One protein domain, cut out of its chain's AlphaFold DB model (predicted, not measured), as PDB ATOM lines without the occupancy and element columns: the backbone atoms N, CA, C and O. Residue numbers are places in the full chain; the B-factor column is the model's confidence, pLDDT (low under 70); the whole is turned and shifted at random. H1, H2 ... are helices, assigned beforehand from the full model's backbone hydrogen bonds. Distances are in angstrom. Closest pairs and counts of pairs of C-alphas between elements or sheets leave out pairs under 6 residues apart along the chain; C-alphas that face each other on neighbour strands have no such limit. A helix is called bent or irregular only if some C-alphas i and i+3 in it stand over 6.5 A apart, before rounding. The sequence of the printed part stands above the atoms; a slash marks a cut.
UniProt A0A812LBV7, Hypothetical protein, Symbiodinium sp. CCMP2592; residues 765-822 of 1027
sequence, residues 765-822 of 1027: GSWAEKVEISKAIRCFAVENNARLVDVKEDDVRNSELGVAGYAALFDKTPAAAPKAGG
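Overview. This is residues 765 to 822 of the 1027 residues of the protein "Hypothetical protein" of Symbiodinium sp. CCMP2592 (UniProt A0A812LBV7). Two helices cross like an X near their middles: the long H1 and the shorter H3 stand at 74 degrees and come closest at Ala 776 and Ala 807. The small helix H2 packs on H1 with H1's residues 773 to 780 alone and makes a corner with the beginning of H3, while a tail, residues 813 to 822, follows H3 with no named element. The printed part has 58 residues with three named helices, in the order H1, H2, H3, and no named strand; its class is all helix. The whole is compact, with a radius of gyration of the C-alphas of 10.4 A, and rounded, spanning 26 by 24 by 21 A.

Along the chain. The printed part begins at Gly 765, with C-alpha at (-10.188, -21.962, -8.798). H1 holds residues 767 to 783 and runs 24.3 A from C-alpha 767 at (-9.425, -20.447, -2.224) to C-alpha 783 at (-27.303, -3.983, -3.715). H2 follows with residues 793 to 797, five residues and 6.1 A long. H3 holds residues 802 to 812, is 16.4 A long and ends at C-alpha 812 at (-17.788, -0.758, 2.875). H3 is irregular, but only just: C-alphas 808 and 811 are 6.8 A apart.

Arrangement. H1 and H3 touch, with 25 pairs of C-alphas within 8 A. Their closest C-alphas, those of Ala 776 and Ala 807, are 4.3 A apart, and their lines are about perpendicular, at 74 degrees. H1 touches H2 with residues 773 to 780 alone; their closest C-alphas, those of Ile 777 and Val 796, are 6.4 A apart. H2 and H3 touch only at the corner by their link, where the closest C-alphas, those of Arg 797 and Val 803, are 5.6 A apart. In H1 and H2 every O i to N i+4 pair is within hydrogen-bond range; in H3 5 of 7 are.

Size, cuts and confidence. The two C-alphas farthest apart, those of Glu 800 and Gly 821, are 30.7 A apart, and the first and last printed C-alphas, of Gly 765 and Gly 822, are 22.8 A apart. The printed part has no cut. The link from H1 to H2, with 9 residues between them, is short; the link from H2 to H3, with 4, is tight. The mean pLDDT of the printed part is 94.1, and residues 821 to 822 are under 70, where the model's confidence is low.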
ATOM      1  N   GLY A 765      -9.872 -20.829  -9.670       83.44
ATOM      2  CA  GLY A 765     -10.188 -21.962  -8.798       83.44
ATOM      3  C   GLY A 765      -9.562 -21.903  -7.398       83.44
ATOM      4  O   GLY A 765      -9.875 -22.761  -6.565       83.44
ATOM      5  N   SER A 766      -8.720 -20.905  -7.102       89.56
ATOM      6  CA  SER A 766      -8.067 -20.744  -5.796       89.56
ATOM      7  C   SER A 766      -9.047 -20.458  -4.650       89.56
ATOM      8  O   SER A 766     -10.154 -19.946  -4.828       89.56
ATOM      9  N   TRP A 767      -8.622 -20.744  -3.416       91.38
ATOM     10  CA  TRP A 767      -9.425 -20.447  -2.224       91.38
ATOM     11  C   TRP A 767      -9.582 -18.950  -1.950       91.38
ATOM     12  O   TRP A 767     -10.559 -18.566  -1.309       91.38
ATOM     13  N   ALA A 768      -8.665 -18.118  -2.451       89.56
ATOM     14  CA  ALA A 768      -8.790 -16.667  -2.397       89.56
ATOM     15  C   ALA A 768      -9.818 -16.158  -3.419       89.56
ATOM     16  O   ALA A 768     -10.732 -15.445  -3.014       89.56
ATOM     17  N   GLU A 769      -9.775 -16.611  -4.683       92.50
ATOM     18  CA  GLU A 769     -10.820 -16.282  -5.672       92.50
ATOM     19  C   GLU A 769     -12.207 -16.692  -5.144       92.50
ATOM     20  O   GLU A 769     -13.132 -15.887  -5.131       92.50
ATOM     21  N   LYS A 770     -12.346 -17.896  -4.568       95.00
ATOM     22  CA  LYS A 770     -13.605 -18.352  -3.940       95.00
ATOM     23  C   LYS A 770     -14.064 -17.476  -2.769       95.00
ATOM     24  O   LYS A 770     -15.265 -17.397  -2.503       95.00
ATOM     25  N   VAL A 771     -13.154 -16.800  -2.066       95.19
ATOM     26  CA  VAL A 771     -13.494 -15.804  -1.034       95.19
ATOM     27  C   VAL A 771     -13.902 -14.472  -1.645       95.19
ATOM     28  O   VAL A 771     -14.853 -13.873  -1.150       95.19
ATOM     29  N   GLU A 772     -13.262 -14.027  -2.722       95.50
ATOM     30  CA  GLU A 772     -13.656 -12.809  -3.435       95.50
ATOM     31  C   GLU A 772     -15.005 -12.969  -4.131       95.50
ATOM     32  O   GLU A 772     -15.884 -12.142  -3.919       95.50
ATOM     33  N   ILE A 773     -15.245 -14.090  -4.816       96.50
ATOM     34  CA  ILE A 773     -16.565 -14.498  -5.317       96.50
ATOM     35  C   ILE A 773     -17.592 -14.491  -4.174       96.50
ATOM     36  O   ILE A 773     -18.686 -13.948  -4.316       96.50
ATOM     37  N   SER A 774     -17.235 -15.029  -3.002       97.12
ATOM     38  CA  SER A 774     -18.127 -15.030  -1.834       97.12
ATOM     39  C   SER A 774     -18.404 -13.631  -1.280       97.12
ATOM     40  O   SER A 774     -19.535 -13.360  -0.885       97.12
ATOM     41  N   LYS A 775     -17.410 -12.732  -1.245       97.31
ATOM     42  CA  LYS A 775     -17.602 -11.311  -0.910       97.31
ATOM     43  C   LYS A 775     -18.524 -10.647  -1.937       97.31
ATOM     44  O   LYS A 775     -19.500 -10.007  -1.560       97.31
ATOM     45  N   ALA A 776     -18.239 -10.846  -3.220       97.75
ATOM     46  CA  ALA A 776     -18.902 -10.190  -4.332       97.75
ATOM     47  C   ALA A 776     -20.382 -10.583  -4.448       97.75
ATOM     48  O   ALA A 776     -21.239  -9.706  -4.501       97.75
ATOM     49  N   ILE A 777     -20.701 -11.881  -4.360       98.00
ATOM     50  CA  ILE A 777     -22.084 -12.389  -4.319       98.00
ATOM     51  C   ILE A 777     -22.855 -11.826  -3.111       98.00
ATOM     52  O   ILE A 777     -24.028 -11.479  -3.243       98.00
ATOM     53  N   ARG A 778     -22.210 -11.658  -1.944       97.81
ATOM     54  CA  ARG A 778     -22.840 -11.017  -0.772       97.81
ATOM     55  C   ARG A 778     -23.152  -9.536  -1.012       97.81
ATOM     56  O   ARG A 778     -24.227  -9.092  -0.618       97.81
ATOM     57  N   CYS A 779     -22.254  -8.789  -1.653       97.62
ATOM     58  CA  CYS A 779     -22.479  -7.383  -2.003       97.62
ATOM     59  C   CYS A 779     -23.574  -7.231  -3.061       97.62
ATOM     60  O   CYS A 779     -24.544  -6.516  -2.828       97.62
ATOM     61  N   PHE A 780     -23.465  -7.969  -4.168       98.12
ATOM     62  CA  PHE A 780     -24.432  -7.960  -5.264       98.12
ATOM     63  C   PHE A 780     -25.848  -8.298  -4.777       98.12
ATOM     64  O   PHE A 780     -26.805  -7.625  -5.154       98.12
ATOM     65  N   ALA A 781     -25.988  -9.290  -3.886       97.88
ATOM     66  CA  ALA A 781     -27.270  -9.639  -3.275       97.88
ATOM     67  C   ALA A 781     -27.865  -8.491  -2.437       97.88
ATOM     68  O   ALA A 781     -29.068  -8.250  -2.499       97.88
ATOM     69  N   VAL A 782     -27.041  -7.762  -1.677       97.25
ATOM     70  CA  VAL A 782     -27.491  -6.596  -0.895       97.25
ATOM     71  C   VAL A 782     -27.899  -5.439  -1.807       97.25
ATOM     72  O   VAL A 782     -28.967  -4.868  -1.608       97.25
ATOM     73  N   GLU A 783     -27.084  -5.117  -2.810       97.31
ATOM     74  CA  GLU A 783     -27.303  -3.983  -3.715       97.31
ATOM     75  C   GLU A 783     -28.565  -4.173  -4.573       97.31
ATOM     76  O   GLU A 783     -29.438  -3.307  -4.618       97.31
ATOM     77  N   ASN A 784     -28.742  -5.372  -5.135       97.38
ATOM     78  CA  ASN A 784     -29.914  -5.741  -5.935       97.38
ATOM     79  C   ASN A 784     -31.125  -6.180  -5.083       97.38
ATOM     80  O   ASN A 784     -32.147  -6.589  -5.631       97.38
ATOM     81  N   ASN A 785     -31.030  -6.130  -3.745       96.69
ATOM     82  CA  ASN A 785     -32.038  -6.631  -2.795       96.69
ATOM     83  C   ASN A 785     -32.472  -8.102  -3.034       96.69
ATOM     84  O   ASN A 785     -33.554  -8.531  -2.621       96.69
ATOM     85  N   ALA A 786     -31.615  -8.893  -3.680       97.06
ATOM     86  CA  ALA A 786     -31.827 -10.307  -3.961       97.06
ATOM     87  C   ALA A 786     -31.508 -11.179  -2.733       97.06
ATOM     88  O   ALA A 786     -30.746 -10.803  -1.838       97.06
ATOM     89  N   ARG A 787     -32.059 -12.399  -2.674       95.75
ATOM     90  CA  ARG A 787     -31.641 -13.360  -1.641       95.75
ATOM     91  C   ARG A 787     -30.317 -13.985  -2.066       95.75
ATOM     92  O   ARG A 787     -30.154 -14.376  -3.215       95.75
ATOM     93  N   LEU A 788     -29.424 -14.194  -1.103       95.56
ATOM     94  CA  LEU A 788     -28.082 -14.757  -1.314       95.56
ATOM     95  C   LEU A 788     -28.058 -16.158  -1.970       95.56
ATOM     96  O   LEU A 788     -27.018 -16.593  -2.441       95.56
ATOM     97  N   VAL A 789     -29.196 -16.862  -1.982       94.81
ATOM     98  CA  VAL A 789     -29.381 -18.189  -2.601       94.81
ATOM     99  C   VAL A 789     -29.857 -18.093  -4.062       94.81
ATOM    100  O   VAL A 789     -29.736 -19.065  -4.799       94.81
ATOM    101  N   ASP A 790     -30.402 -16.947  -4.484       96.25
ATOM    102  CA  ASP A 790     -30.891 -16.739  -5.856       96.25
ATOM    103  C   ASP A 790     -29.805 -16.168  -6.790       96.25
ATOM    104  O   ASP A 790     -29.929 -16.299  -8.003       96.25
ATOM    105  N   VAL A 791     -28.761 -15.538  -6.231       97.56
ATOM    106  CA  VAL A 791     -27.641 -14.934  -6.975       97.56
ATOM    107  C   VAL A 791     -26.614 -15.999  -7.349       97.56
ATOM    108  O   VAL A 791     -26.068 -16.676  -6.476       97.56
ATOM    109  N   LYS A 792     -26.307 -16.113  -8.641       97.19
ATOM    110  CA  LYS A 792     -25.244 -16.974  -9.170       97.19
ATOM    111  C   LYS A 792     -23.934 -16.212  -9.311       97.19
ATOM    112  O   LYS A 792     -23.892 -14.989  -9.385       97.19
ATOM    113  N   GLU A 793     -22.851 -16.969  -9.434       96.62
ATOM    114  CA  GLU A 793     -21.539 -16.423  -9.772       96.62
ATOM    115  C   GLU A 793     -21.532 -15.745 -11.151       96.62
ATOM    116  O   GLU A 793     -20.951 -14.672 -11.294       96.62
ATOM    117  N   ASP A 794     -22.245 -16.309 -12.132       97.19
ATOM    118  CA  ASP A 794     -22.394 -15.729 -13.473       97.19
ATOM    119  C   ASP A 794     -23.054 -14.344 -13.439       97.19
ATOM    120  O   ASP A 794     -22.633 -13.449 -14.168       97.19
ATOM    121  N   ASP A 795     -24.053 -14.135 -12.577       97.56
ATOM    122  CA  ASP A 795     -24.759 -12.850 -12.462       97.56
ATOM    123  C   ASP A 795     -23.796 -11.744 -11.988       97.56
ATOM    124  O   ASP A 795     -23.852 -10.607 -12.454       97.56
ATOM    125  N   VAL A 796     -22.849 -12.101 -11.111       97.69
ATOM    126  CA  VAL A 796     -21.801 -11.203 -10.609       97.69
ATOM    127  C   VAL A 796     -20.658 -11.036 -11.612       97.69
ATOM    128  O   VAL A 796     -20.176  -9.918 -11.799       97.69
ATOM    129  N   ARG A 797     -20.229 -12.107 -12.298       96.94
ATOM    130  CA  ARG A 797     -19.189 -12.040 -13.344       96.94
ATOM    131  C   ARG A 797     -19.628 -11.208 -14.556       96.94
ATOM    132  O   ARG A 797     -18.782 -10.537 -15.135       96.94
ATOM    133  N   ASN A 798     -20.918 -11.213 -14.901       97.56
ATOM    134  CA  ASN A 798     -21.493 -10.415 -15.994       97.56
ATOM    135  C   ASN A 798     -21.948  -9.000 -15.572       97.56
ATOM    136  O   ASN A 798     -22.442  -8.246 -16.409       97.56
ATOM    137  N   SER A 799     -21.814  -8.633 -14.294       98.00
ATOM    138  CA  SER A 799     -22.167  -7.296 -13.797       98.00
ATOM    139  C   SER A 799     -21.099  -6.246 -14.135       98.00
ATOM    140  O   SER A 799     -19.920  -6.574 -14.254       98.00
ATOM    141  N   GLU A 800     -21.482  -4.966 -14.219       97.00
ATOM    142  CA  GLU A 800     -20.588  -3.862 -14.629       97.00
ATOM    143  C   GLU A 800     -19.327  -3.703 -13.756       97.00
ATOM    144  O   GLU A 800     -18.286  -3.267 -14.243       97.00
ATOM    145  N   LEU A 801     -19.398  -4.076 -12.472       96.81
ATOM    146  CA  LEU A 801     -18.267  -4.031 -11.534       96.81
ATOM    147  C   LEU A 801     -17.462  -5.345 -11.480       96.81
ATOM    148  O   LEU A 801     -16.360  -5.371 -10.924       96.81
ATOM    149  N   GLY A 802     -18.014  -6.440 -12.013       97.31
ATOM    150  CA  GLY A 802     -17.454  -7.785 -11.913       97.31
ATOM    151  C   GLY A 802     -17.242  -8.282 -10.473       97.31
ATOM    152  O   GLY A 802     -17.606  -7.641  -9.483       97.31
ATOM    153  N   VAL A 803     -16.591  -9.442 -10.342       96.75
ATOM    154  CA  VAL A 803     -16.258 -10.028  -9.029       96.75
ATOM    155  C   VAL A 803     -15.339  -9.107  -8.220       96.75
ATOM    156  O   VAL A 803     -15.625  -8.843  -7.056       96.75
ATOM    157  N   ALA A 804     -14.279  -8.566  -8.828       95.44
ATOM    158  CA  ALA A 804     -13.297  -7.738  -8.126       95.44
ATOM    159  C   ALA A 804     -13.897  -6.428  -7.574       95.44
ATOM    160  O   ALA A 804     -13.642  -6.069  -6.423       95.44
ATOM    161  N   GLY A 805     -14.742  -5.732  -8.348       97.00
ATOM    162  CA  GLY A 805     -15.383  -4.494  -7.903       97.00
ATOM    163  C   GLY A 805     -16.360  -4.729  -6.748       97.00
ATOM    164  O   GLY A 805     -16.252  -4.080  -5.706       97.00
ATOM    165  N   TYR A 806     -17.245  -5.724  -6.868       97.81
ATOM    166  CA  TYR A 806     -18.151  -6.091  -5.776       97.81
ATOM    167  C   TYR A 806     -17.409  -6.654  -4.546       97.81
ATOM    168  O   TYR A 806     -17.821  -6.394  -3.413       97.81
ATOM    169  N   ALA A 807     -16.284  -7.360  -4.718       96.62
ATOM    170  CA  ALA A 807     -15.441  -7.803  -3.604       96.62
ATOM    171  C   ALA A 807     -14.775  -6.626  -2.865       96.62
ATOM    172  O   ALA A 807     -14.720  -6.634  -1.632       96.62
ATOM    173  N   ALA A 808     -14.338  -5.585  -3.583       95.94
ATOM    174  CA  ALA A 808     -13.771  -4.363  -3.004       95.94
ATOM    175  C   ALA A 808     -14.812  -3.480  -2.279       95.94
ATOM    176  O   ALA A 808     -14.461  -2.709  -1.380       95.94
ATOM    177  N   LEU A 809     -16.102  -3.601  -2.620       96.81
ATOM    178  CA  LEU A 809     -17.206  -2.949  -1.900       96.81
ATOM    179  C   LEU A 809     -17.581  -3.644  -0.578       96.81
ATOM    180  O   LEU A 809     -18.258  -3.036   0.254       96.81
ATOM    181  N   PHE A 810     -17.131  -4.880  -0.342       96.88
ATOM    182  CA  PHE A 810     -17.527  -5.680   0.824       96.88
ATOM    183  C   PHE A 810     -17.199  -5.015   2.159       96.88
ATOM    184  O   PHE A 810     -18.062  -4.901   3.028       96.88
ATOM    185  N   ASP A 811     -15.981  -4.495   2.297       93.19
ATOM    186  CA  ASP A 811     -15.523  -3.863   3.536       93.19
ATOM    187  C   ASP A 811     -16.184  -2.480   3.776       93.19
ATOM    188  O   ASP A 811     -16.074  -1.915   4.864       93.19
ATOM    189  N   LYS A 812     -16.937  -1.962   2.788       96.25
ATOM    190  CA  LYS A 812     -17.788  -0.758   2.875       96.25
ATOM    191  C   LYS A 812     -19.278  -1.074   3.074       96.25
ATOM    192  O   LYS A 812     -20.039  -0.176   3.423       96.25
ATOM    193  N   THR A 813     -19.700  -2.326   2.870       95.31
ATOM    194  CA  THR A 813     -21.114  -2.741   2.830       95.31
ATOM    195  C   THR A 813     -21.440  -3.638   4.033       95.31
ATOM    196  O   THR A 813     -21.531  -4.859   3.895       95.31
ATOM    197  N   PRO A 814     -21.647  -3.085   5.247       92.19
ATOM    198  CA  PRO A 814     -21.784  -3.884   6.471       92.19
ATOM    199  C   PRO A 814     -22.991  -4.838   6.466       92.19
ATOM    200  O   PRO A 814     -22.987  -5.836   7.184       92.19
ATOM    201  N   ALA A 815     -24.006  -4.582   5.636       93.06
ATOM    202  CA  ALA A 815     -25.142  -5.484   5.449       93.06
ATOM    203  C   ALA A 815     -24.777  -6.806   4.736       93.06
ATOM    204  O   ALA A 815     -25.484  -7.799   4.927       93.06
ATOM    205  N   ALA A 816     -23.677  -6.833   3.969       93.56
ATOM    206  CA  ALA A 816     -23.160  -8.011   3.266       93.56
ATOM    207  C   ALA A 816     -22.348  -8.953   4.179       93.56
ATOM    208  O   ALA A 816     -22.086 -10.103   3.815       93.56
ATOM    209  N   ALA A 817     -21.956  -8.500   5.377       91.69
ATOM    210  CA  ALA A 817     -21.144  -9.282   6.302       91.69
ATOM    211  C   ALA A 817     -21.847 -10.592   6.743       91.69
ATOM    212  O   ALA A 817     -23.055 -10.589   7.014       91.69
ATOM    213  N   PRO A 818     -21.119 -11.724   6.853       89.56
ATOM    214  CA  PRO A 818     -21.700 -13.017   7.210       89.56
ATOM    215  C   PRO A 818     -22.322 -12.984   8.612       89.56
ATOM    216  O   PRO A 818     -21.654 -12.725   9.615       89.56
ATOM    217  N   LYS A 819     -23.625 -13.275   8.690       87.50
ATOM    218  CA  LYS A 819     -24.394 -13.252   9.943       87.50
ATOM    219  C   LYS A 819     -24.164 -14.534  10.749       87.50
ATOM    220  O   LYS A 819     -24.062 -15.632  10.198       87.50
ATOM    221  N   ALA A 820     -24.116 -14.400  12.075       72.19
ATOM    222  CA  ALA A 820     -23.930 -15.515  13.001       72.19
ATOM    223  C   ALA A 820     -25.153 -16.456  12.990       72.19
ATOM    224  O   ALA A 820     -26.108 -16.275  13.741       72.19
ATOM    225  N   GLY A 821     -25.120 -17.449  12.101       69.31
ATOM    226  CA  GLY A 821     -26.229 -18.370  11.832       69.31
ATOM    227  C   GLY A 821     -26.109 -19.135  10.507       69.31
ATOM    228  O   GLY A 821     -26.775 -20.155  10.345       69.31
ATOM    229  N   GLY A 822     -25.235 -18.689   9.595       67.31
ATOM    230  CA  GLY A 822     -25.092 -19.244   8.243       67.31
ATOM    231  C   GLY A 822     -25.796 -18.381   7.195       67.31
ATOM    232  O   GLY A 822     -26.434 -17.381   7.529       67.31
TER     233      GLY A 822